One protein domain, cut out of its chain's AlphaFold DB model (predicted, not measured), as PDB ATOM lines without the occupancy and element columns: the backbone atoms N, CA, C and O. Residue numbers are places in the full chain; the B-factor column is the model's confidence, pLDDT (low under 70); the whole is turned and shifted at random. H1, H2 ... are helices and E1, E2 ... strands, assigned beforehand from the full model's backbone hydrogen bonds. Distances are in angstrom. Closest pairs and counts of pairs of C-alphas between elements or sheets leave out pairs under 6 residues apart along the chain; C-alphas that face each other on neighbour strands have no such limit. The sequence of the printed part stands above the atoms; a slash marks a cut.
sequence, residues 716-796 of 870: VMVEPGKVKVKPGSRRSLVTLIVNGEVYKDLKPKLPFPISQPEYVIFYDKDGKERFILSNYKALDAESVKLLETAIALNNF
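What this domain is: This is residues 716 to 796 of the 870 residues of the protein "ABC transporter related" of Caldivirga maquilingensis (strain ATCC 700844 / DSM 13496 / JCM 10307 / IC-167) (UniProt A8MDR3). A strongly twisted, curved sheet of five strands has one helix, H1, packed along one face, on E1, E2 and E3. The 81 printed residues include E1 to E5, then H1: mixed class, the sheet E1 E2 E3 E4 E5 an antiparallel meander, each strand the neighbour of the one before. The whole is compact, radius of gyration of the C-alphas 11.0 A, spans 32 by 25 by 23 A.

How they stand to each other: E1, residues 723 to 727, and E2, 734 to 738, form a hairpin, with N 724 and O 737 within hydrogen-bond range at 3.0 A. E3, 741 to 749, bends by 74 degrees at 745; its hairpins join E2, N 743 to O 736 2.8 A, and E4, 760 to 763, N 749 to O 761 2.8 A. E5, 769 to 773, forms a hairpin with E4, N 762 to O 771 2.8 A. H1, 781 to 795, is on the sheet, its height over the sheet 8.0 A; the closest C-alphas of E1 and H1 are those of Val 725 and Ser 783, 4.8 A apart. In H1 every O i to N i+4 pair is within range.

Where its parts are: E1 starts at C-alpha 723 (28.960, 18.004, -0.339); E3 is 21.0 A long; H1, 20.5 A, ends at C-alpha 795 (28.364, 7.623, -18.597).

The domain as a whole: The printed part has no cut and no long link; pLDDT is under 70 at 795 to 796.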
ATOM      1  N   VAL A 716      17.404  11.567  -0.572       83.12
ATOM      2  CA  VAL A 716      18.529  11.404  -1.505       83.12
ATOM      3  C   VAL A 716      19.013  12.740  -2.071       83.12
ATOM      4  O   VAL A 716      20.158  12.858  -2.491       83.12
ATOM      5  N   MET A 717      18.182  13.781  -2.099       85.94
ATOM      6  CA  MET A 717      18.546  15.065  -2.693       85.94
ATOM      7  C   MET A 717      19.454  15.869  -1.754       85.94
ATOM      8  O   MET A 717      19.099  16.134  -0.607       85.94
ATOM      9  N   VAL A 718      20.624  16.278  -2.247       86.31
ATOM     10  CA  VAL A 718      21.643  16.988  -1.458       86.31
ATOM     11  C   VAL A 718      22.016  18.329  -2.083       86.31
ATOM     12  O   VAL A 718      22.142  18.461  -3.300       86.31
ATOM     13  N   GLU A 719      22.205  19.342  -1.238       83.19
ATOM     14  CA  GLU A 719      22.631  20.678  -1.666       83.19
ATOM     15  C   GLU A 719      24.147  20.713  -1.926       83.19
ATOM     16  O   GLU A 719      24.906  20.241  -1.074       83.19
ATOM     17  N   PRO A 720      24.622  21.344  -3.020       80.44
ATOM     18  CA  PRO A 720      26.049  21.383  -3.357       80.44
ATOM     19  C   PRO A 720      26.947  21.897  -2.224       80.44
ATOM     20  O   PRO A 720      27.990  21.315  -1.951       80.44
ATOM     21  N   GLY A 721      26.514  22.929  -1.488       75.94
ATOM     22  CA  GLY A 721      27.299  23.516  -0.394       75.94
ATOM     23  C   GLY A 721      27.573  22.581   0.794       75.94
ATOM     24  O   GLY A 721      28.404  22.900   1.640       75.94
ATOM     25  N   LYS A 722      26.895  21.429   0.869       80.12
ATOM     26  CA  LYS A 722      27.038  20.431   1.944       80.12
ATOM     27  C   LYS A 722      27.801  19.179   1.506       80.12
ATOM     28  O   LYS A 722      27.916  18.237   2.291       80.12
ATOM     29  N   VAL A 723      28.307  19.162   0.273       86.12
ATOM     30  CA  VAL A 723      28.960  18.004  -0.339       86.12
ATOM     31  C   VAL A 723      30.424  18.330  -0.622       86.12
ATOM     32  O   VAL A 723      30.738  19.346  -1.235       86.12
ATOM     33  N   LYS A 724      31.334  17.447  -0.208       87.56
ATOM     34  CA  LYS A 724      32.724  17.429  -0.691       87.56
ATOM     35  C   LYS A 724      33.018  16.103  -1.367       87.56
ATOM     36  O   LYS A 724      32.655  15.052  -0.837       87.56
ATOM     37  N   VAL A 725      33.703  16.147  -2.503       89.75
ATOM     38  CA  VAL A 725      34.051  14.953  -3.274       89.75
ATOM     39  C   VAL A 725      35.523  14.633  -3.059       89.75
ATOM     40  O   VAL A 725      36.389  15.488  -3.201       89.75
ATOM     41  N   LYS A 726      35.816  13.382  -2.716       91.38
ATOM     42  CA  LYS A 726      37.172  12.834  -2.655       91.38
ATOM     43  C   LYS A 726      37.332  11.705  -3.676       91.38
ATOM     44  O   LYS A 726      36.334  11.094  -4.067       91.38
ATOM     45  N   PRO A 727      38.570  11.378  -4.084       87.06
ATOM     46  CA  PRO A 727      38.823  10.220  -4.935       87.06
ATOM     47  C   PRO A 727      38.251   8.932  -4.320       87.06
ATOM     48  O   PRO A 727      38.350   8.713  -3.108       87.06
ATOM     49  N   GLY A 728      37.621   8.093  -5.142       86.50
ATOM     50  CA  GLY A 728      37.259   6.727  -4.763       86.50
ATOM     51  C   GLY A 728      38.433   5.760  -4.922       86.50
ATOM     52  O   GLY A 728      39.538   6.142  -5.306       86.50
ATOM     53  N   SER A 729      38.181   4.478  -4.664       81.31
ATOM     54  CA  SER A 729      39.152   3.393  -4.894       81.31
ATOM     55  C   SER A 729      39.557   3.224  -6.365       81.31
ATOM     56  O   SER A 729      40.637   2.715  -6.653       81.31
ATOM     57  N   ARG A 730      38.705   3.654  -7.304       80.62
ATOM     58  CA  ARG A 730      38.945   3.662  -8.756       80.62
ATOM     59  C   ARG A 730      38.614   5.041  -9.321       80.62
ATOM     60  O   ARG A 730      37.782   5.742  -8.759       80.62
ATOM     61  N   ARG A 731      39.194   5.412 -10.470       77.38
ATOM     62  CA  ARG A 731      38.921   6.713 -11.128       77.38
ATOM     63  C   ARG A 731      37.461   6.895 -11.551       77.38
ATOM     64  O   ARG A 731      37.014   8.026 -11.676       77.38
ATOM     65  N   SER A 732      36.730   5.801 -11.757       77.88
ATOM     66  CA  SER A 732      35.290   5.792 -12.025       77.88
ATOM     67  C   SER A 732      34.433   5.879 -10.754       77.88
ATOM     68  O   SER A 732      33.213   5.881 -10.842       77.88
ATOM     69  N   LEU A 733      35.020   5.938  -9.561       87.06
ATOM     70  CA  LEU A 733      34.287   5.996  -8.299       87.06
ATOM     71  C   LEU A 733      34.703   7.234  -7.510       87.06
ATOM     72  O   LEU A 733      35.843   7.694  -7.589       87.06
ATOM     73  N   VAL A 734      33.782   7.751  -6.707       90.38
ATOM     74  CA  VAL A 734      34.031   8.904  -5.843       90.38
ATOM     75  C   VAL A 734      33.593   8.625  -4.416       90.38
ATOM     76  O   VAL A 734      32.655   7.878  -4.165       90.38
ATOM     77  N   THR A 735      34.279   9.238  -3.462       91.75
ATOM     78  CA  THR A 735      33.866   9.242  -2.060       91.75
ATOM     79  C   THR A 735      33.173  10.567  -1.775       91.75
ATOM     80  O   THR A 735      33.792  11.619  -1.927       91.75
ATOM     81  N   LEU A 736      31.908  10.537  -1.358       91.38
ATOM     82  CA  LEU A 736      31.174  11.740  -0.965       91.38
ATOM     83  C   LEU A 736      31.244  11.943   0.546       91.38
ATOM     84  O   LEU A 736      31.048  11.007   1.318       91.38
ATOM     85  N   ILE A 737      31.503  13.179   0.963       89.44
ATOM     86  CA  ILE A 737      31.342  13.625   2.346       89.44
ATOM     87  C   ILE A 737      30.110  14.518   2.384       89.44
ATOM     88  O   ILE A 737      30.143  15.622   1.841       89.44
ATOM     89  N   VAL A 738      29.040  14.035   3.010       87.00
ATOM     90  CA  VAL A 738      27.758  14.740   3.128       87.00
ATOM     91  C   VAL A 738      27.473  14.932   4.612       87.00
ATOM     92  O   VAL A 738      27.442  13.961   5.358       87.00
ATOM     93  N   ASN A 739      27.316  16.178   5.064       82.25
ATOM     94  CA  ASN A 739      27.070  16.509   6.481       82.25
ATOM     95  C   ASN A 739      28.082  15.886   7.478       82.25
ATOM     96  O   ASN A 739      27.747  15.624   8.628       82.25
ATOM     97  N   GLY A 740      29.328  15.653   7.048       78.00
ATOM     98  CA  GLY A 740      30.385  15.050   7.873       78.00
ATOM     99  C   GLY A 740      30.440  13.518   7.842       78.00
ATOM    100  O   GLY A 740      31.440  12.947   8.277       78.00
ATOM    101  N   GLU A 741      29.442  12.850   7.264       86.31
ATOM    102  CA  GLU A 741      29.450  11.404   7.039       86.31
ATOM    103  C   GLU A 741      30.129  11.050   5.712       86.31
ATOM    104  O   GLU A 741      29.989  11.757   4.711       86.31
ATOM    105  N   VAL A 742      30.882   9.947   5.703       89.50
ATOM    106  CA  VAL A 742      31.712   9.534   4.563       89.50
ATOM    107  C   VAL A 742      31.093   8.332   3.856       89.50
ATOM    108  O   VAL A 742      31.065   7.228   4.397       89.50
ATOM    109  N   TYR A 743      30.699   8.530   2.602       90.38
ATOM    110  CA  TYR A 743      30.139   7.512   1.720       90.38
ATOM    111  C   TYR A 743      31.165   7.146   0.652       90.38
ATOM    112  O   TYR A 743      31.441   7.924  -0.263       90.38
ATOM    113  N   LYS A 744      31.786   5.975   0.801       90.25
ATOM    114  CA  LYS A 744      32.897   5.532  -0.052       90.25
ATOM    115  C   LYS A 744      32.403   4.871  -1.335       90.25
ATOM    116  O   LYS A 744      31.406   4.157  -1.314       90.25
ATOM    117  N   ASP A 745      33.191   5.025  -2.399       87.50
ATOM    118  CA  ASP A 745      33.070   4.260  -3.648       87.50
ATOM    119  C   ASP A 745      31.700   4.355  -4.342       87.50
ATOM    120  O   ASP A 745      31.148   3.356  -4.800       87.50
ATOM    121  N   LEU A 746      31.155   5.563  -4.441       91.19
ATOM    122  CA  LEU A 746      29.924   5.832  -5.171       91.19
ATOM    123  C   LEU A 746      30.189   6.001  -6.671       91.19
ATOM    124  O   LEU A 746      31.157   6.644  -7.083       91.19
ATOM    125  N   LYS A 747      29.294   5.454  -7.493       90.50
ATOM    126  CA  LYS A 747      29.302   5.545  -8.955       90.50
ATOM    127  C   LYS A 747      28.424   6.715  -9.422       90.50
ATOM    128  O   LYS A 747      27.201   6.619  -9.296       90.50
ATOM    129  N   PRO A 748      29.000   7.801  -9.972       91.31
ATOM    130  CA  PRO A 748      28.224   8.903 -10.531       91.31
ATOM    131  C   PRO A 748      27.652   8.552 -11.911       91.31
ATOM    132  O   PRO A 748      28.384   8.145 -12.818       91.31
ATOM    133  N   LYS A 749      26.351   8.777 -12.098       90.25
ATOM    134  CA  LYS A 749      25.653   8.673 -13.383       90.25
ATOM    135  C   LYS A 749      24.914   9.960 -13.740       90.25
ATOM    136  O   LYS A 749      24.372  10.621 -12.857       90.25
ATOM    137  N   LEU A 750      24.858  10.283 -15.031       88.62
ATOM    138  CA  LEU A 750      24.107  11.428 -15.552       88.62
ATOM    139  C   LEU A 750      22.681  10.992 -15.924       88.62
ATOM    140  O   LEU A 750      22.522  10.235 -16.879       88.62
ATOM    141  N   PRO A 751      21.634  11.454 -15.216       91.06
ATOM    142  CA  PRO A 751      20.252  11.205 -15.622       91.06
ATOM    143  C   PRO A 751      19.856  11.977 -16.890       91.06
ATOM    144  O   PRO A 751      19.017  11.493 -17.643       91.06
ATOM    145  N   PHE A 752      20.462  13.142 -17.136       89.81
ATOM    146  CA  PHE A 752      20.164  14.035 -18.264       89.81
ATOM    147  C   PHE A 752      21.465  14.462 -18.971       89.81
ATOM    148  O   PHE A 752      21.895  15.610 -18.844       89.81
ATOM    149  N   PRO A 753      22.164  13.542 -19.657       81.25
ATOM    150  CA  PRO A 753      23.506  13.791 -20.185       81.25
ATOM    151  C   PRO A 753      23.589  14.911 -21.235       81.25
ATOM    152  O   PRO A 753      24.673  15.447 -21.452       81.25
ATOM    153  N   ILE A 754      22.479  15.259 -21.894       78.69
ATOM    154  CA  ILE A 754      22.417  16.271 -22.955       78.69
ATOM    155  C   ILE A 754      21.683  17.517 -22.462       78.69
ATOM    156  O   ILE A 754      22.189  18.627 -22.612       78.69
ATOM    157  N   SER A 755      20.483  17.349 -21.904       82.62
ATOM    158  CA  SER A 755      19.606  18.479 -21.587       82.62
ATOM    159  C   SER A 755      19.991  19.193 -20.293       82.62
ATOM    160  O   SER A 755      19.841  20.410 -20.208       82.62
ATOM    161  N   GLN A 756      20.487  18.455 -19.294       88.12
ATOM    162  CA  GLN A 756      20.838  18.971 -17.967       88.12
ATOM    163  C   GLN A 756      22.090  18.254 -17.425       88.12
ATOM    164  O   GLN A 756      22.012  17.542 -16.418       88.12
ATOM    165  N   PRO A 757      23.267  18.440 -18.059       84.19
ATOM    166  CA  PRO A 757      24.479  17.673 -17.752       84.19
ATOM    167  C   PRO A 757      25.034  17.928 -16.343       84.19
ATOM    168  O   PRO A 757      25.973  17.266 -15.922       84.19
ATOM    169  N   GLU A 758      24.479  18.898 -15.620       88.25
ATOM    170  CA  GLU A 758      24.888  19.317 -14.276       88.25
ATOM    171  C   GLU A 758      24.260  18.456 -13.171       88.25
ATOM    172  O   GLU A 758      24.741  18.471 -12.034       88.25
ATOM    173  N   TYR A 759      23.217  17.689 -13.503       91.69
ATOM    174  CA  TYR A 759      22.588  16.735 -12.597       91.69
ATOM    175  C   TYR A 759      23.399  15.442 -12.534       91.69
ATOM    176  O   TYR A 759      23.727  14.857 -13.564       91.69
ATOM    177  N   VAL A 760      23.669  14.949 -11.324       92.50
ATOM    178  CA  VAL A 760      24.385  13.685 -11.097       92.50
ATOM    179  C   VAL A 760      23.659  12.869 -10.039       92.50
ATOM    180  O   VAL A 760      23.283  13.385  -8.989       92.50
ATOM    181  N   ILE A 761      23.494  11.576 -10.307       92.62
ATOM    182  CA  ILE A 761      22.979  10.597  -9.351       92.62
ATOM    183  C   ILE A 761      24.118   9.668  -8.936       92.62
ATOM    184  O   ILE A 761      24.884   9.197  -9.776       92.62
ATOM    185  N   PHE A 762      24.222   9.390  -7.644       92.62
ATOM    186  CA  PHE A 762      25.257   8.552  -7.057       92.62
ATOM    187  C   PHE A 762      24.680   7.218  -6.601       92.62
ATOM    188  O   PHE A 762      23.759   7.179  -5.784       92.62
ATOM    189  N   TYR A 763      25.269   6.134  -7.097       90.19
ATOM    190  CA  TYR A 763      24.894   4.761  -6.770       90.19
ATOM    191  C   TYR A 763      25.974   4.098  -5.920       90.19
ATOM    192  O   TYR A 763      27.159   4.346  -6.139       90.19
ATOM    193  N   ASP A 764      25.591   3.257  -4.967       89.25
ATOM    194  CA  ASP A 764      26.546   2.426  -4.234       89.25
ATOM    195  C   ASP A 764      26.930   1.146  -5.004       89.25
ATOM    196  O   ASP A 764      26.548   0.945  -6.160       89.25
ATOM    197  N   LYS A 765      27.733   0.287  -4.363       82.94
ATOM    198  CA  LYS A 765      28.220  -0.976  -4.945       82.94
ATOM    199  C   LYS A 765      27.100  -1.975  -5.234       82.94
ATOM    200  O   LYS A 765      27.252  -2.774  -6.152       82.94
ATOM    201  N   ASP A 766      25.995  -1.888  -4.502       81.75
ATOM    202  CA  ASP A 766      24.821  -2.744  -4.677       81.75
ATOM    203  C   ASP A 766      23.865  -2.177  -5.742       81.75
ATOM    204  O   ASP A 766      22.794  -2.726  -5.988       81.75
ATOM    205  N   GLY A 767      24.238  -1.063  -6.387       78.44
ATOM    206  CA  GLY A 767      23.413  -0.383  -7.378       78.44
ATOM    207  C   GLY A 767      22.260   0.408  -6.764       78.44
ATOM    208  O   GLY A 767      21.376   0.848  -7.498       78.44
ATOM    209  N   LYS A 768      22.261   0.626  -5.445       85.38
ATOM    210  CA  LYS A 768      21.242   1.422  -4.767       85.38
ATOM    211  C   LYS A 768      21.574   2.902  -4.889       85.38
ATOM    212  O   LYS A 768      22.693   3.339  -4.611       85.38
ATOM    213  N   GLU A 769      20.580   3.687  -5.280       89.56
ATOM    214  CA  GLU A 769      20.695   5.139  -5.295       89.56
ATOM    215  C   GLU A 769      20.906   5.682  -3.874       89.56
ATOM    216  O   GLU A 769      20.167   5.343  -2.946       89.56
ATOM    217  N   ARG A 770      21.920   6.534  -3.707       89.44
ATOM    218  CA  ARG A 770      22.230   7.192  -2.433       89.44
ATOM    219  C   ARG A 770      21.973   8.681  -2.462       89.44
ATOM    220  O   ARG A 770      21.375   9.190  -1.522       89.44
ATOM    221  N   PHE A 771      22.422   9.364  -3.513       90.31
ATOM    222  CA  PHE A 771      22.328  10.818  -3.576       90.31
ATOM    223  C   PHE A 771      21.986  11.331  -4.972       90.31
ATOM    224  O   PHE A 771      22.455  10.786  -5.970       90.31
ATOM    225  N   ILE A 772      21.238  12.430  -5.027       90.31
ATOM    226  CA  ILE A 772      20.991  13.234  -6.224       90.31
ATOM    227  C   ILE A 772      21.552  14.629  -5.967       90.31
ATOM    228  O   ILE A 772      21.136  15.314  -5.031       90.31
ATOM    229  N   LEU A 773      22.469  15.062  -6.826       90.31
ATOM    230  CA  LEU A 773      23.037  16.402  -6.812       90.31
ATOM    231  C   LEU A 773      22.535  17.166  -8.037       90.31
ATOM    232  O   LEU A 773      22.764  16.745  -9.170       90.31
ATOM    233  N   SER A 774      21.834  18.277  -7.807       87.19
ATOM    234  CA  SER A 774      21.183  19.053  -8.872       87.19
ATOM    235  C   SER A 774      22.155  19.858  -9.731       87.19
ATOM    236  O   SER A 774      21.875  20.120 -10.895       87.19
ATOM    237  N   ASN A 775      23.281  20.279  -9.156       89.31
ATOM    238  CA  ASN A 775      24.327  20.977  -9.885       89.31
ATOM    239  C   ASN A 775      25.692  20.665  -9.278       89.31
ATOM    240  O   ASN A 775      26.089  21.264  -8.275       89.31
ATOM    241  N   TYR A 776      26.425  19.736  -9.889       89.38
ATOM    242  CA  TYR A 776      27.768  19.416  -9.415       89.38
ATOM    243  C   TYR A 776      28.801  20.505  -9.730       89.38
ATOM    244  O   TYR A 776      29.814  20.574  -9.042       89.38
ATOM    245  N   LYS A 777      28.559  21.386 -10.711       88.44
ATOM    246  CA  LYS A 777      29.478  22.488 -11.055       88.44
ATOM    247  C   LYS A 777      29.512  23.593 -10.001       88.44
ATOM    248  O   LYS A 777      30.429  24.406 -10.006       88.44
ATOM    249  N   ALA A 778      28.531  23.623  -9.100       89.31
ATOM    250  CA  ALA A 778      28.513  24.526  -7.953       89.31
ATOM    251  C   ALA A 778      29.443  24.075  -6.804       89.31
ATOM    252  O   ALA A 778      29.534  24.766  -5.789       89.31
ATOM    253  N   LEU A 779      30.101  22.917  -6.933       89.31
ATOM    254  CA  LEU A 779      31.116  22.442  -5.992       89.31
ATOM    255  C   LEU A 779      32.449  23.185  -6.177       89.31
ATOM    256  O   LEU A 779      32.653  23.921  -7.141       89.31
ATOM    257  N   ASP A 780      33.388  22.970  -5.255       89.62
ATOM    258  CA  ASP A 780      34.757  23.456  -5.416       89.62
ATOM    259  C   ASP A 780      35.444  22.833  -6.650       89.62
ATOM    260  O   ASP A 780      35.124  21.721  -7.075       89.62
ATOM    261  N   ALA A 781      36.408  23.552  -7.231       88.31
ATOM    262  CA  ALA A 781      37.034  23.171  -8.499       88.31
ATOM    263  C   ALA A 781      37.707  21.783  -8.475       88.31
ATOM    264  O   ALA A 781      37.769  21.113  -9.509       88.31
ATOM    265  N   GLU A 782      38.201  21.338  -7.316       89.56
ATOM    266  CA  GLU A 782      38.803  20.011  -7.162       89.56
ATOM    267  C   GLU A 782      37.724  18.922  -7.217       89.56
ATOM    268  O   GLU A 782      37.839  17.976  -8.003       89.56
ATOM    269  N   SER A 783      36.634  19.102  -6.466       90.19
ATOM    270  CA  SER A 783      35.466  18.217  -6.488       90.19
ATOM    271  C   SER A 783      34.847  18.097  -7.886       90.19
ATOM    272  O   SER A 783      34.539  16.987  -8.329       90.19
ATOM    273  N   VAL A 784      34.703  19.219  -8.606       90.00
ATOM    274  CA  VAL A 784      34.186  19.254  -9.988       90.00
ATOM    275  C   VAL A 784      35.059  18.405 -10.911       90.00
ATOM    276  O   VAL A 784      34.555  17.506 -11.581       90.00
ATOM    277  N   LYS A 785      36.381  18.620 -10.900       88.81
ATOM    278  CA  LYS A 785      37.325  17.896 -11.764       88.81
ATOM    279  C   LYS A 785      37.327  16.386 -11.503       88.81
ATOM    280  O   LYS A 785      37.415  15.586 -12.441       88.81
ATOM    281  N   LEU A 786      37.237  15.988 -10.232       88.44
ATOM    282  CA  LEU A 786      37.136  14.581  -9.840       88.44
ATOM    283  C   LEU A 786      35.838  13.950 -10.353       88.44
ATOM    284  O   LEU A 786      35.878  12.852 -10.910       88.44
ATOM    285  N   LEU A 787      34.708  14.652 -10.217       89.31
ATOM    286  CA  LEU A 787      33.427  14.180 -10.737       89.31
ATOM    287  C   LEU A 787      33.422  14.078 -12.252       89.31
ATOM    288  O   LEU A 787      32.991  13.053 -12.756       89.31
ATOM    289  N   GLU A 788      33.929  15.069 -12.981       87.81
ATOM    290  CA  GLU A 788      33.978  15.026 -14.449       87.81
ATOM    291  C   GLU A 788      34.795  13.841 -14.951       87.81
ATOM    292  O   GLU A 788      34.372  13.134 -15.865       87.81
ATOM    293  N   THR A 789      35.919  13.559 -14.289       80.81
ATOM    294  CA  THR A 789      36.743  12.387 -14.598       80.81
ATOM    295  C   THR A 789      35.971  11.087 -14.346       80.81
ATOM    296  O   THR A 789      35.956  10.200 -15.200       80.81
ATOM    297  N   ALA A 790      35.289  10.965 -13.202       84.06
ATOM    298  CA  ALA A 790      34.514   9.770 -12.873       84.06
ATOM    299  C   ALA A 790      33.263   9.605 -13.756       84.06
ATOM    300  O   ALA A 790      32.925   8.494 -14.157       84.06
ATOM    301  N   ILE A 791      32.583  10.702 -14.089       84.69
ATOM    302  CA  ILE A 791      31.418  10.756 -14.978       84.69
ATOM    303  C   ILE A 791      31.810  10.317 -16.384       84.69
ATOM    304  O   ILE A 791      31.110   9.480 -16.956       84.69
ATOM    305  N   ALA A 792      32.919  10.834 -16.919       75.75
ATOM    306  CA  ALA A 792      33.420  10.470 -18.241       75.75
ATOM    307  C   ALA A 792      33.686   8.961 -18.350       75.75
ATOM    308  O   ALA A 792      33.347   8.347 -19.356       75.75
ATOM    309  N   LEU A 793      34.208   8.350 -17.282       73.88
ATOM    310  CA  LEU A 793      34.467   6.910 -17.224       73.88
ATOM    311  C   LEU A 793      33.200   6.050 -17.058       73.88
ATOM    312  O   LEU A 793      33.243   4.862 -17.362       73.88
ATOM    313  N   ASN A 794      32.084   6.609 -16.570       72.44
ATOM    314  CA  ASN A 794      30.862   5.847 -16.273       72.44
ATOM    315  C   ASN A 794      29.703   6.044 -17.254       72.44
ATOM    316  O   ASN A 794      28.863   5.150 -17.354       72.44
ATOM    317  N   ASN A 795      29.589   7.215 -17.890       62.84
ATOM    318  CA  ASN A 795      28.364   7.623 -18.597       62.84
ATOM    319  C   ASN A 795      28.463   7.578 -20.115       62.84
ATOM    320  O   ASN A 795      27.433   7.574 -20.781       62.84
ATOM    321  N   PHE A 796      29.669   7.508 -20.675       56.56
ATOM    322  CA  PHE A 796      29.832   7.418 -22.114       56.56
ATOM    323  C   PHE A 796      30.626   6.176 -22.493       56.56
ATOM    324  O   PHE A 796      31.787   6.027 -22.121       56.56
TER     325      PHE A 796